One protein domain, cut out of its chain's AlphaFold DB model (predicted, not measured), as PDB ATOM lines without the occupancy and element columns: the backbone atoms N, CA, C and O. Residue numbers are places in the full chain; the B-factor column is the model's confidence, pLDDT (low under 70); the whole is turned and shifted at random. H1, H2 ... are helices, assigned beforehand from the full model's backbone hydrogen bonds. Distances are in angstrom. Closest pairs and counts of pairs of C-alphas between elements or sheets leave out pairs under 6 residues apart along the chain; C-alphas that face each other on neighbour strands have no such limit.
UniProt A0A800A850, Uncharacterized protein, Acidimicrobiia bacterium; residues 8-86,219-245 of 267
ATOM      1  N   LEU A   8     196.314 114.758 113.462       93.94
ATOM      2  CA  LEU A   8     197.338 115.779 113.692       93.94
ATOM      3  C   LEU A   8     197.062 117.069 112.906       93.94
ATOM      4  O   LEU A   8     197.148 118.160 113.457       93.94
ATOM      5  N   THR A   9     196.670 116.949 111.634       93.88
ATOM      6  CA  THR A   9     196.267 118.111 110.829       93.88
ATOM      7  C   THR A   9     195.031 118.791 111.416       93.88
ATOM      8  O   THR A   9     194.975 120.013 111.445       93.88
ATOM      9  N   GLY A  10     194.062 118.009 111.909       93.94
ATOM     10  CA  GLY A  10     192.904 118.539 112.631       93.94
ATOM     11  C   GLY A  10     193.326 119.344 113.859       93.94
ATOM     12  O   GLY A  10     192.992 120.519 113.941       93.94
ATOM     13  N   ALA A  11     194.118 118.749 114.753       96.44
ATOM     14  CA  ALA A  11     194.626 119.404 115.957       96.44
ATOM     15  C   ALA A  11     195.331 120.730 115.654       96.44
ATOM     16  O   ALA A  11     194.971 121.750 116.233       96.44
ATOM     17  N   ILE A  12     196.289 120.731 114.721       96.88
ATOM     18  CA  ILE A  12     197.068 121.929 114.374       96.88
ATOM     19  C   ILE A  12     196.157 123.032 113.827       96.88
ATOM     20  O   ILE A  12     196.229 124.166 114.291       96.88
ATOM     21  N   LEU A  13     195.271 122.712 112.876       96.06
ATOM     22  CA  LEU A  13     194.343 123.700 112.317       96.06
ATOM     23  C   LEU A  13     193.375 124.227 113.379       96.06
ATOM     24  O   LEU A  13     193.116 125.425 113.422       96.06
ATOM     25  N   GLY A  14     192.871 123.355 114.253       97.25
ATOM     26  CA  GLY A  14     192.016 123.752 115.366       97.25
ATOM     27  C   GLY A  14     192.730 124.698 116.330       97.25
ATOM     28  O   GLY A  14     192.169 125.736 116.670       97.25
ATOM     29  N   ILE A  15     193.975 124.402 116.710       97.62
ATOM     30  CA  ILE A  15     194.799 125.272 117.566       97.62
ATOM     31  C   ILE A  15     195.012 126.637 116.906       97.62
ATOM     32  O   ILE A  15     194.804 127.658 117.554       97.62
ATOM     33  N   ILE A  16     195.361 126.666 115.616       97.31
ATOM     34  CA  ILE A  16     195.539 127.912 114.857       97.31
ATOM     35  C   ILE A  16     194.256 128.751 114.876       97.31
ATOM     36  O   ILE A  16     194.315 129.948 115.149       97.31
ATOM     37  N   ILE A  17     193.096 128.130 114.633       97.06
ATOM     38  CA  ILE A  17     191.798 128.815 114.692       97.06
ATOM     39  C   ILE A  17     191.552 129.374 116.095       97.06
ATOM     40  O   ILE A  17     191.198 130.541 116.227       97.06
ATOM     41  N   GLY A  18     191.755 128.574 117.142       96.94
ATOM     42  CA  GLY A  18     191.518 129.019 118.515       96.94
ATOM     43  C   GLY A  18     192.441 130.163 118.932       96.94
ATOM     44  O   GLY A  18     191.972 131.112 119.550       96.94
ATOM     45  N   LEU A  19     193.719 130.130 118.534       96.31
ATOM     46  CA  LEU A  19     194.670 131.215 118.805       96.31
ATOM     47  C   LEU A  19     194.284 132.490 118.058       96.31
ATOM     48  O   LEU A  19     194.312 133.577 118.628       96.31
ATOM     49  N   ALA A  20     193.880 132.369 116.795       95.69
ATOM     50  CA  ALA A  20     193.427 133.515 116.023       95.69
ATOM     51  C   ALA A  20     192.166 134.150 116.629       95.69
ATOM     52  O   ALA A  20     192.088 135.371 116.741       95.69
ATOM     53  N   VAL A  21     191.205 133.338 117.085       95.19
ATOM     54  CA  VAL A  21     190.017 133.835 117.792       95.19
ATOM     55  C   VAL A  21     190.403 134.489 119.120       95.19
ATOM     56  O   VAL A  21     189.873 135.551 119.424       95.19
ATOM     57  N   ALA A  22     191.345 133.926 119.880       94.81
ATOM     58  CA  ALA A  22     191.847 134.536 121.114       94.81
ATOM     59  C   ALA A  22     192.403 135.946 120.874       94.81
ATOM     60  O   ALA A  22     192.043 136.882 121.584       94.81
ATOM     61  N   VAL A  23     193.223 136.106 119.830       92.44
ATOM     62  CA  VAL A  23     193.759 137.410 119.417       92.44
ATOM     63  C   VAL A  23     192.630 138.366 119.034       92.44
ATOM     64  O   VAL A  23     192.614 139.496 119.504       92.44
ATOM     65  N   ILE A  24     191.653 137.927 118.238       92.12
ATOM     66  CA  ILE A  24     190.516 138.773 117.835       92.12
ATOM     67  C   ILE A  24     189.692 139.220 119.052       92.12
ATOM     68  O   ILE A  24     189.365 140.399 119.163       92.12
ATOM     69  N   LEU A  25     189.387 138.308 119.980       92.50
ATOM     70  CA  LEU A  25     188.654 138.619 121.213       92.50
ATOM     71  C   LEU A  25     189.405 139.630 122.078       92.50
ATOM     72  O   LEU A  25     188.784 140.518 122.670       92.50
ATOM     73  N   GLN A  26     190.730 139.503 122.136       92.69
ATOM     74  CA  GLN A  26     191.548 140.448 122.867       92.69
ATOM     75  C   GLN A  26     191.547 141.819 122.208       92.69
ATOM     76  O   GLN A  26     191.233 142.787 122.892       92.69
ATOM     77  N   GLN A  27     191.774 141.904 120.899       90.31
ATOM     78  CA  GLN A  27     191.776 143.166 120.149       90.31
ATOM     79  C   GLN A  27     190.409 143.872 120.174       90.31
ATOM     80  O   GLN A  27     190.351 145.096 120.199       90.31
ATOM     81  N   GLN A  28     189.309 143.113 120.250       89.38
ATOM     82  CA  GLN A  28     187.949 143.635 120.454       89.38
ATOM     83  C   GLN A  28     187.700 144.173 121.871       89.38
ATOM     84  O   GLN A  28     186.633 144.720 122.156       89.38
ATOM     85  N   GLY A  29     188.656 144.007 122.783       89.00
ATOM     86  CA  GLY A  29     188.506 144.431 124.163       89.00
ATOM     87  C   GLY A  29     187.483 143.594 124.937       89.00
ATOM     88  O   GLY A  29     186.879 144.119 125.869       89.00
ATOM     89  N   ILE A  30     187.258 142.333 124.539       90.38
ATOM     90  CA  ILE A  30     186.300 141.432 125.200       90.38
ATOM     91  C   ILE A  30     187.001 140.609 126.285       90.38
ATOM     92  O   ILE A  30     186.451 140.440 127.368       90.38
ATOM     93  N   TRP A  31     188.196 140.080 126.001       91.19
ATOM     94  CA  TRP A  31     188.917 139.187 126.915       91.19
ATOM     95  C   TRP A  31     190.438 139.366 126.837       91.19
ATOM     96  O   TRP A  31     190.959 139.480 125.734       91.19
ATOM     97  N   PRO A  32     191.183 139.327 127.957       93.19
ATOM     98  CA  PRO A  32     192.643 139.372 127.917       93.19
ATOM     99  C   PRO A  32     193.256 138.082 127.343       93.19
ATOM    100  O   PRO A  32     192.620 137.023 127.325       93.19
ATOM    101  N   LEU A  33     194.524 138.158 126.918       92.69
ATOM    102  CA  LEU A  33     195.330 136.995 126.520       92.69
ATOM    103  C   LEU A  33     195.843 136.241 127.754       92.69
ATOM    104  O   LEU A  33     197.026 136.278 128.075       92.69
ATOM    105  N   ASP A  34     194.950 135.558 128.459       92.38
ATOM    106  CA  ASP A  34     195.237 134.812 129.682       92.38
ATOM    107  C   ASP A  34     195.271 133.289 129.443       92.38
ATOM    108  O   ASP A  34     195.279 132.800 128.309       92.38
ATOM    109  N   LYS A  35     195.281 132.501 130.525       93.50
ATOM    110  CA  LYS A  35     195.242 131.031 130.442       93.50
ATOM    111  C   LYS A  35     194.033 130.514 129.646       93.50
ATOM    112  O   LYS A  35     194.153 129.523 128.923       93.50
ATOM    113  N   LEU A  36     192.876 131.170 129.758       93.19
ATOM    114  CA  LEU A  36     191.650 130.743 129.088       93.19
ATOM    115  C   LEU A  36     191.735 130.970 127.583       93.19
ATOM    116  O   LEU A  36     191.518 130.048 126.797       93.19
ATOM    117  N   THR A  37     192.079 132.177 127.156       93.88
ATOM    118  CA  THR A  37     192.084 132.491 125.726       93.88
ATOM    119  C   THR A  37     193.305 131.898 125.017       93.88
ATOM    120  O   THR A  37     193.163 131.391 123.909       93.88
ATOM    121  N   VAL A  38     194.484 131.855 125.651       95.06
ATOM    122  CA  VAL A  38     195.726 131.368 125.014       95.06
ATOM    123  C   VAL A  38     195.846 129.842 125.015       95.06
ATOM    124  O   VAL A  38     196.472 129.289 124.115       95.06
ATOM    125  N   PHE A  39     195.249 129.135 125.981       96.50
ATOM    126  CA  PHE A  39     195.410 127.677 126.088       96.50
ATOM    127  C   PHE A  39     194.097 126.897 126.025       96.50
ATOM    128  O   PHE A  39     194.022 125.917 125.278       96.50
ATOM    129  N   LEU A  40     193.053 127.319 126.750       96.19
ATOM    130  CA  LEU A  40     191.783 126.580 126.760       96.19
ATOM    131  C   LEU A  40     191.106 126.635 125.389       96.19
ATOM    132  O   LEU A  40     190.717 125.596 124.858       96.19
ATOM    133  N   LEU A  41     190.995 127.829 124.804       96.25
ATOM    134  CA  LEU A  41     190.318 128.014 123.523       96.25
ATOM    135  C   LEU A  41     191.014 127.241 122.377       96.25
ATOM    136  O   LEU A  41     190.335 126.422 121.756       96.25
ATOM    137  N   PRO A  42     192.338 127.376 122.138       97.19
ATOM    138  CA  PRO A  42     193.060 126.564 121.149       97.19
ATOM    139  C   PRO A  42     193.031 125.065 121.429       97.19
ATOM    140  O   PRO A  42     192.962 124.259 120.499       97.19
ATOM    141  N   GLY A  43     193.084 124.679 122.705       97.00
ATOM    142  CA  GLY A  43     192.996 123.287 123.119       97.00
ATOM    143  C   GLY A  43     191.658 122.660 122.718       97.00
ATOM    144  O   GLY A  43     191.639 121.647 122.015       97.00
ATOM    145  N   ILE A  44     190.540 123.306 123.067       97.56
ATOM    146  CA  ILE A  44     189.187 122.836 122.734       97.56
ATOM    147  C   ILE A  44     188.974 122.808 121.219       97.56
ATOM    148  O   ILE A  44     188.497 121.803 120.687       97.56
ATOM    149  N   THR A  45     189.341 123.868 120.495       97.44
ATOM    150  CA  THR A  45     189.195 123.895 119.031       97.44
ATOM    151  C   THR A  45     190.063 122.830 118.362       97.44
ATOM    152  O   THR A  45     189.618 122.194 117.404       97.44
ATOM    153  N   GLY A  46     191.260 122.563 118.892       97.31
ATOM    154  CA  GLY A  46     192.126 121.458 118.486       97.31
ATOM    155  C   GLY A  46     191.490 120.080 118.695       97.31
ATOM    156  O   GLY A  46     191.515 119.248 117.780       97.31
ATOM    157  N   ILE A  47     190.870 119.837 119.856       96.62
ATOM    158  CA  ILE A  47     190.132 118.592 120.141       96.62
ATOM    159  C   ILE A  47     188.977 118.429 119.146       96.62
ATOM    160  O   ILE A  47     188.865 117.389 118.493       96.62
ATOM    161  N   LEU A  48     188.150 119.465 118.968       96.06
ATOM    162  CA  LEU A  48     187.002 119.432 118.056       96.06
ATOM    163  C   LEU A  48     187.438 119.162 116.612       96.06
ATOM    164  O   LEU A  48     186.882 118.288 115.943       96.06
ATOM    165  N   ALA A  49     188.474 119.852 116.140       95.25
ATOM    166  CA  ALA A  49     189.019 119.649 114.805       95.25
ATOM    167  C   ALA A  49     189.612 118.241 114.628       95.25
ATOM    168  O   ALA A  49     189.430 117.629 113.575       95.25
ATOM    169  N   THR A  50     190.251 117.679 115.658       94.06
ATOM    170  CA  THR A  50     190.729 116.285 115.662       94.06
ATOM    171  C   THR A  50     189.572 115.297 115.527       94.06
ATOM    172  O   THR A  50     189.644 114.360 114.729       94.06
ATOM    173  N   VAL A  51     188.473 115.504 116.256       92.75
ATOM    174  CA  VAL A  51     187.267 114.667 116.145       92.75
ATOM    175  C   VAL A  51     186.692 114.759 114.726       92.75
ATOM    176  O   VAL A  51     186.483 113.739 114.065       92.75
ATOM    177  N   LEU A  52     186.536 115.971 114.189       91.44
ATOM    178  CA  LEU A  52     186.015 116.192 112.835       91.44
ATOM    179  C   LEU A  52     186.856 115.516 111.739       91.44
ATOM    180  O   LEU A  52     186.308 115.043 110.741       91.44
ATOM    181  N   THR A  53     188.179 115.431 111.905       90.12
ATOM    182  CA  THR A  53     189.077 114.818 110.912       90.12
ATOM    183  C   THR A  53     189.324 113.322 111.117       90.12
ATOM    184  O   THR A  53     190.060 112.722 110.319       90.12
ATOM    185  N   THR A  54     188.714 112.701 112.130       88.94
ATOM    186  CA  THR A  54     188.891 111.276 112.467       88.94
ATOM    187  C   THR A  54     187.610 110.455 112.351       88.94
ATOM    188  O   THR A  54     187.684 109.289 111.955       88.94
ATOM    189  N   VAL A  55     186.439 111.043 112.621       86.19
ATOM    190  CA  VAL A  55     185.144 110.346 112.545       86.19
ATOM    191  C   VAL A  55     184.936 109.723 111.155       86.19
ATOM    192  O   VAL A  55     185.031 110.394 110.125       86.19
ATOM    193  N   GLY A  56     184.656 108.413 111.128       77.88
ATOM    194  CA  GLY A  56     184.352 107.652 109.908       77.88
ATOM    195  C   GLY A  56     185.558 107.243 109.048       77.88
ATOM    196  O   GLY A  56     185.362 106.773 107.927       77.88
ATOM    197  N   ARG A  57     186.799 107.402 109.533       81.69
ATOM    198  CA  ARG A  57     188.032 107.143 108.756       81.69
ATOM    199  C   ARG A  57     188.842 105.962 109.283       81.69
ATOM    200  O   ARG A  57     188.609 105.466 110.383       81.69
ATOM    201  N   ALA A  58     189.794 105.492 108.476       77.06
ATOM    202  CA  ALA A  58     190.709 104.427 108.885       77.06
ATOM    203  C   ALA A  58     191.570 104.878 110.080       77.06
ATOM    204  O   ALA A  58     192.047 106.015 110.107       77.06
ATOM    205  N   LYS A  59     191.744 103.987 111.067       79.31
ATOM    206  CA  LYS A  59     192.437 104.283 112.331       79.31
ATOM    207  C   LYS A  59     193.892 104.698 112.075       79.31
ATOM    208  O   LYS A  59     194.596 104.047 111.313       79.31
ATOM    209  N   ALA A  60     194.341 105.740 112.770       83.25
ATOM    210  CA  ALA A  60     195.732 106.195 112.795       83.25
ATOM    211  C   ALA A  60     196.157 106.410 114.262       83.25
ATOM    212  O   ALA A  60     196.215 107.556 114.713       83.25
ATOM    213  N   PRO A  61     196.371 105.328 115.038       86.19
ATOM    214  CA  PRO A  61     196.460 105.399 116.497       86.19
ATOM    215  C   PRO A  61     197.608 106.294 116.975       86.19
ATOM    216  O   PRO A  61     197.372 107.160 117.805       86.19
ATOM    217  N   GLY A  62     198.808 106.182 116.392       89.25
ATOM    218  CA  GLY A  62     199.945 107.030 116.778       89.25
ATOM    219  C   GLY A  62     199.692 108.523 116.537       89.25
ATOM    220  O   GLY A  62     199.884 109.341 117.432       89.25
ATOM    221  N   ALA A  63     199.179 108.882 115.356       90.12
ATOM    222  CA  ALA A  63     198.864 110.273 115.027       90.12
ATOM    223  C   ALA A  63     197.720 110.833 115.891       90.12
ATOM    224  O   ALA A  63     197.712 112.024 116.195       90.12
ATOM    225  N   LEU A  64     196.762 109.988 116.285       91.81
ATOM    226  CA  LEU A  64     195.688 110.366 117.199       91.81
ATOM    227  C   LEU A  64     196.225 110.618 118.610       91.81
ATOM    228  O   LEU A  64     195.900 111.645 119.191       91.81
ATOM    229  N   THR A  65     197.081 109.740 119.135       92.44
ATOM    230  CA  THR A  65     197.708 109.929 120.449       92.44
ATOM    231  C   THR A  65     198.490 111.239 120.509       92.44
ATOM    232  O   THR A  65     198.300 112.018 121.436       92.44
ATOM    233  N   ILE A  66     199.306 111.531 119.491       93.38
ATOM    234  CA  ILE A  66     200.068 112.788 119.418       93.38
ATOM    235  C   ILE A  66     199.121 113.997 119.379       93.38
ATOM    236  O   ILE A  66     199.306 114.946 120.138       93.38
ATOM    237  N   ALA A  67     198.082 113.955 118.537       94.25
ATOM    238  CA  ALA A  67     197.089 115.027 118.447       94.25
ATOM    239  C   ALA A  67     196.389 115.291 119.792       94.25
ATOM    240  O   ALA A  67     196.189 116.443 120.174       94.25
ATOM    241  N   LEU A  68     196.053 114.231 120.532       93.69
ATOM    242  CA  LEU A  68     195.440 114.341 121.852       93.69
ATOM    243  C   LEU A  68     196.411 114.905 122.892       93.69
ATOM    244  O   LEU A  68     196.010 115.769 123.658       93.69
ATOM    245  N   ILE A  69     197.684 114.500 122.898       94.31
ATOM    246  CA  ILE A  69     198.688 115.063 123.819       94.31
ATOM    247  C   ILE A  69     198.818 116.577 123.615       94.31
ATOM    248  O   ILE A  69     198.743 117.337 124.580       94.31
ATOM    249  N   ILE A  70     198.949 117.018 122.359       95.19
ATOM    250  CA  ILE A  70     199.136 118.435 122.013       95.19
ATOM    251  C   ILE A  70     197.900 119.276 122.362       95.19
ATOM    252  O   ILE A  70     198.033 120.468 122.602       95.19
ATOM    253  N   THR A  71     196.704 118.687 122.405       96.69
ATOM    254  CA  THR A  71     195.455 119.433 122.630       96.69
ATOM    255  C   THR A  71     194.936 119.328 124.065       96.69
ATOM    256  O   THR A  71     194.493 120.329 124.624       96.69
ATOM    257  N   ILE A  72     195.042 118.168 124.715       96.19
ATOM    258  CA  ILE A  72     194.576 117.958 126.095       96.19
ATOM    259  C   ILE A  72     195.454 118.712 127.094       96.19
ATOM    260  O   ILE A  72     194.911 119.356 127.986       96.19
ATOM    261  N   ALA A  73     196.783 118.673 126.948       94.56
ATOM    262  CA  ALA A  73     197.690 119.360 127.868       94.56
ATOM    263  C   ALA A  73     197.401 120.876 127.986       94.56
ATOM    264  O   ALA A  73     197.171 121.340 129.107       94.56
ATOM    265  N   PRO A  74     197.318 121.656 126.886       94.56
ATOM    266  CA  PRO A  74     196.944 123.066 126.979       94.56
ATOM    267  C   PRO A  74     195.483 123.264 127.395       94.56
ATOM    268  O   PRO A  74     195.210 124.190 128.147       94.56
ATOM    269  N   THR A  75     194.552 122.382 127.005       96.50
ATOM    270  CA  THR A  75     193.156 122.453 127.488       96.50
ATOM    271  C   THR A  75     193.102 122.373 129.015       96.50
ATOM    272  O   THR A  75     192.449 123.192 129.654       96.50
ATOM    273  N   ALA A  76     193.818 121.416 129.611       96.12
ATOM    274  CA  ALA A  76     193.868 121.230 131.056       96.12
ATOM    275  C   ALA A  76     194.512 122.432 131.759       96.12
ATOM    276  O   ALA A  76     193.959 122.934 132.735       96.12
ATOM    277  N   TYR A  77     195.634 122.938 131.237       94.88
ATOM    278  CA  TYR A  77     196.270 124.140 131.779       94.88
ATOM    279  C   TYR A  77     195.349 125.362 131.675       94.88
ATOM    280  O   TYR A  77     195.147 126.069 132.660       94.88
ATOM    281  N   GLY A  78     194.718 125.575 130.522       95.19
ATOM    282  CA  GLY A  78     193.787 126.675 130.312       95.19
ATOM    283  C   GLY A  78     192.552 126.596 131.209       95.19
ATOM    284  O   GLY A  78     192.105 127.619 131.720       95.19
ATOM    285  N   ALA A  79     192.048 125.391 131.491       95.56
ATOM    286  CA  ALA A  79     190.919 125.182 132.396       95.56
ATOM    287  C   ALA A  79     191.207 125.651 133.834       95.56
ATOM    288  O   ALA A  79     190.283 126.061 134.537       95.56
ATOM    289  N   THR A  80     192.476 125.685 134.264       94.44
ATOM    290  CA  THR A  80     192.849 126.273 135.567       94.44
ATOM    291  C   THR A  80     192.535 127.770 135.654       94.44
ATOM    292  O   THR A  80     192.377 128.304 136.747       94.44
ATOM    293  N   GLY A  81     192.379 128.450 134.511       89.50
ATOM    294  CA  GLY A  81     191.982 129.853 134.441       89.50
ATOM    295  C   GLY A  81     190.489 130.110 134.662       89.50
ATOM    296  O   GLY A  81     190.111 131.261 134.846       89.50
ATOM    297  N   ILE A  82     189.622 129.085 134.684       91.50
ATOM    298  CA  ILE A  82     188.159 129.278 134.807       91.50
ATOM    299  C   ILE A  82     187.801 129.959 136.136       91.50
ATOM    300  O   ILE A  82     186.893 130.786 136.187       91.50
ATOM    301  N   GLY A  83     188.554 129.678 137.204       87.25
ATOM    302  CA  GLY A  83     188.368 130.336 138.499       87.25
ATOM    303  C   GLY A  83     188.674 131.839 138.492       87.25
ATOM    304  O   GLY A  83     188.248 132.546 139.397       87.25
ATOM    305  N   LEU A  84     189.369 132.341 137.468       85.88
ATOM    306  CA  LEU A  84     189.811 133.735 137.372       85.88
ATOM    307  C   LEU A  84     188.809 134.633 136.630       85.88
ATOM    308  O   LEU A  84     189.012 135.837 136.546       85.88
ATOM    309  N   VAL A  85     187.711 134.084 136.097       86.31
ATOM    310  CA  VAL A  85     186.727 134.827 135.279       86.31
ATOM    311  C   VAL A  85     186.123 136.024 136.026       86.31
ATOM    312  O   VAL A  85     185.841 137.046 135.405       86.31
ATOM    313  N   ASN A  86     185.931 135.901 137.341       87.56
ATOM    314  CA  ASN A  86     185.347 136.941 138.197       87.56
ATOM    315  C   ASN A  86     186.408 137.632 139.071       87.56
ATOM    316  O   ASN A  86     186.102 138.090 140.169       87.56
ATOM    317  N   GLU A 219     191.081 147.573 112.841       81.44
ATOM    318  CA  GLU A 219     192.110 148.506 112.389       81.44
ATOM    319  C   GLU A 219     193.512 147.908 112.484       81.44
ATOM    320  O   GLU A 219     194.326 148.113 111.574       81.44
ATOM    321  N   THR A 220     193.781 147.094 113.511       83.38
ATOM    322  CA  THR A 220     195.125 146.558 113.738       83.38
ATOM    323  C   THR A 220     195.512 145.518 112.690       83.38
ATOM    324  O   THR A 220     194.732 144.647 112.287       83.38
ATOM    325  N   ILE A 221     196.771 145.583 112.245       87.06
ATOM    326  CA  ILE A 221     197.352 144.592 111.325       87.06
ATOM    327  C   ILE A 221     197.242 143.192 111.940       87.06
ATOM    328  O   ILE A 221     196.908 142.236 111.240       87.06
ATOM    329  N   LEU A 222     197.454 143.082 113.255       85.88
ATOM    330  CA  LEU A 222     197.380 141.822 113.984       85.88
ATOM    331  C   LEU A 222     195.982 141.186 113.905       85.88
ATOM    332  O   LEU A 222     195.885 140.003 113.583       85.88
ATOM    333  N   ALA A 223     194.908 141.956 114.117       86.81
ATOM    334  CA  ALA A 223     193.539 141.449 114.009       86.81
ATOM    335  C   ALA A 223     193.204 140.994 112.579       86.81
ATOM    336  O   ALA A 223     192.625 139.922 112.388       86.81
ATOM    337  N   LYS A 224     193.627 141.756 111.558       91.12
ATOM    338  CA  LYS A 224     193.441 141.384 110.141       91.12
ATOM    339  C   LYS A 224     194.167 140.083 109.801       91.12
ATOM    340  O   LYS A 224     193.583 139.193 109.184       91.12
ATOM    341  N   VAL A 225     195.425 139.954 110.221       92.06
ATOM    342  CA  VAL A 225     196.232 138.745 110.003       92.06
ATOM    343  C   VAL A 225     195.608 137.548 110.717       92.06
ATOM    344  O   VAL A 225     195.430 136.501 110.093       92.06
ATOM    345  N   ALA A 226     195.209 137.705 111.982       91.62
ATOM    346  CA  ALA A 226     194.523 136.661 112.739       91.62
ATOM    347  C   ALA A 226     193.236 136.210 112.032       91.62
ATOM    348  O   ALA A 226     193.025 135.012 111.846       91.62
ATOM    349  N   LEU A 227     192.417 137.150 111.549       92.94
ATOM    350  CA  LEU A 227     191.186 136.848 110.819       92.94
ATOM    351  C   LEU A 227     191.453 136.047 109.537       92.94
ATOM    352  O   LEU A 227     190.814 135.018 109.310       92.94
ATOM    353  N   VAL A 228     192.409 136.480 108.712       95.69
ATOM    354  CA  VAL A 228     192.768 135.772 107.472       95.69
ATOM    355  C   VAL A 228     193.259 134.357 107.781       95.69
ATOM    356  O   VAL A 228     192.812 133.401 107.146       95.69
ATOM    357  N   ILE A 229     194.127 134.199 108.784       95.31
ATOM    358  CA  ILE A 229     194.635 132.890 109.215       95.31
ATOM    359  C   ILE A 229     193.493 131.992 109.707       95.31
ATOM    360  O   ILE A 229     193.428 130.827 109.309       95.31
ATOM    361  N   ALA A 230     192.572 132.520 110.519       93.38
ATOM    362  CA  ALA A 230     191.412 131.777 111.007       93.38
ATOM    363  C   ALA A 230     190.537 131.277 109.851       93.38
ATOM    364  O   ALA A 230     190.181 130.098 109.813       93.38
ATOM    365  N   ILE A 231     190.231 132.150 108.886       95.81
ATOM    366  CA  ILE A 231     189.415 131.815 107.713       95.81
ATOM    367  C   ILE A 231     190.110 130.749 106.862       95.81
ATOM    368  O   ILE A 231     189.491 129.744 106.514       95.81
ATOM    369  N   LEU A 232     191.400 130.918 106.558       95.81
ATOM    370  CA  LEU A 232     192.166 129.941 105.781       95.81
ATOM    371  C   LEU A 232     192.216 128.577 106.479       95.81
ATOM    372  O   LEU A 232     191.933 127.552 105.855       95.81
ATOM    373  N   ALA A 233     192.517 128.556 107.778       94.25
ATOM    374  CA  ALA A 233     192.549 127.326 108.559       94.25
ATOM    375  C   ALA A 233     191.173 126.643 108.600       94.25
ATOM    376  O   ALA A 233     191.090 125.423 108.438       94.25
ATOM    377  N   LEU A 234     190.091 127.417 108.733       94.94
ATOM    378  CA  LEU A 234     188.719 126.913 108.715       94.94
ATOM    379  C   LEU A 234     188.332 126.330 107.350       94.94
ATOM    380  O   LEU A 234     187.725 125.257 107.296       94.94
ATOM    381  N   ILE A 235     188.704 126.985 106.246       95.56
ATOM    382  CA  ILE A 235     188.469 126.484 104.884       95.56
ATOM    383  C   ILE A 235     189.192 125.149 104.691       95.56
ATOM    384  O   ILE A 235     188.570 124.164 104.286       95.56
ATOM    385  N   ILE A 236     190.483 125.080 105.034       93.44
ATOM    386  CA  ILE A 236     191.280 123.850 104.923       93.44
ATOM    387  C   ILE A 236     190.662 122.741 105.781       93.44
ATOM    388  O   ILE A 236     190.473 121.617 105.302       93.44
ATOM    389  N   LEU A 237     190.293 123.049 107.029       92.12
ATOM    390  CA  LEU A 237     189.656 122.099 107.938       92.12
ATOM    391  C   LEU A 237     188.340 121.566 107.357       92.12
ATOM    392  O   LEU A 237     188.113 120.356 107.362       92.12
ATOM    393  N   THR A 238     187.510 122.445 106.796       91.38
ATOM    394  CA  THR A 238     186.218 122.101 106.186       91.38
ATOM    395  C   THR A 238     186.399 121.212 104.957       91.38
ATOM    396  O   THR A 238     185.741 120.177 104.842       91.38
ATOM    397  N   VAL A 239     187.341 121.542 104.067       91.94
ATOM    398  CA  VAL A 239     187.673 120.718 102.893       91.94
ATOM    399  C   VAL A 239     188.139 119.328 103.323       91.94
ATOM    400  O   VAL A 239     187.674 118.322 102.779       91.94
ATOM    401  N   ILE A 240     189.010 119.241 104.334       88.75
ATOM    402  CA  ILE A 240     189.476 117.958 104.865       88.75
ATOM    403  C   ILE A 240     188.311 117.184 105.480       88.75
ATOM    404  O   ILE A 240     188.180 115.992 105.203       88.75
ATOM    405  N   ALA A 241     187.479 117.816 106.308       87.12
ATOM    406  CA  ALA A 241     186.353 117.185 106.993       87.12
ATOM    407  C   ALA A 241     185.326 116.619 105.994       87.12
ATOM    408  O   ALA A 241     185.002 115.428 106.047       87.12
ATOM    409  N   LEU A 242     184.886 117.436 105.029       86.62
ATOM    410  CA  LEU A 242     183.877 117.074 104.029       86.62
ATOM    411  C   LEU A 242     184.410 116.112 102.961       86.62
ATOM    412  O   LEU A 242     183.699 115.193 102.551       86.62
ATOM    413  N   GLY A 243     185.668 116.265 102.541       79.81
ATOM    414  CA  GLY A 243     186.298 115.391 101.549       79.81
ATOM    415  C   GLY A 243     186.386 113.926 101.986       79.81
ATOM    416  O   GLY A 243     186.444 113.042 101.140       79.81
ATOM    417  N   GLY A 244     186.350 113.649 103.293       65.31
ATOM    418  CA  GLY A 244     186.297 112.283 103.824       65.31
ATOM    419  C   GLY A 244     184.907 111.636 103.816       65.31
ATOM    420  O   GLY A 244     184.828 110.420 103.952       65.31
ATOM    421  N   ARG A 245     183.819 112.410 103.669       62.50
ATOM    422  CA  ARG A 245     182.435 111.893 103.729       62.50
ATOM    423  C   ARG A 245     181.903 111.394 102.381       62.50
ATOM    424  O   ARG A 245     181.114 110.454 102.363       62.50
TER     425      ARG A 245
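What this domain is: This is residues 8 to 86 and 219 to 245 of the 267 residues of an uncharacterized protein of Acidimicrobiia bacterium (UniProt A0A800A850). Four named helices lie side by side as a flat up-and-down bundle, ordered H3, H2, H1, H4, each running against the one before. The printed part, 106 residues, all helix, is compact, with radius of gyration of the C-alphas 14.4 A and spans 43 by 31 by 16 A.

Where its parts are: Find C-alpha 8 at (197.338, 115.779, 113.692), where H1, residues 8 to 27, begins. H2 is residues 35 to 52; H3, residues 61 to 84, spans 35.8 A; H4, residues 221 to 243, spans 32.7 A to C-alpha 243 at (186.298, 115.391, 101.549).

How they stand to each other: H1, the hub, makes a hairpin with H2, closest at C-alphas Gly 14 and Gly 46, 3.9 A. H4 touches H1 at a shallow tilt of 31 degrees. H2 and H3 are another hairpin, closest at C-alphas Leu 40 and Gly 78, 4.1 A. Every O i to N i+4 pair is within hydrogen-bond range in H1 and H4, 12 of 14 in H2, 15 of 20 in H3.

The domain as a whole: Residues 87 to 218 are not printed; C-alphas 86 and 219 are 29.1 A apart. Residues 244 to 245 have pLDDT under 70.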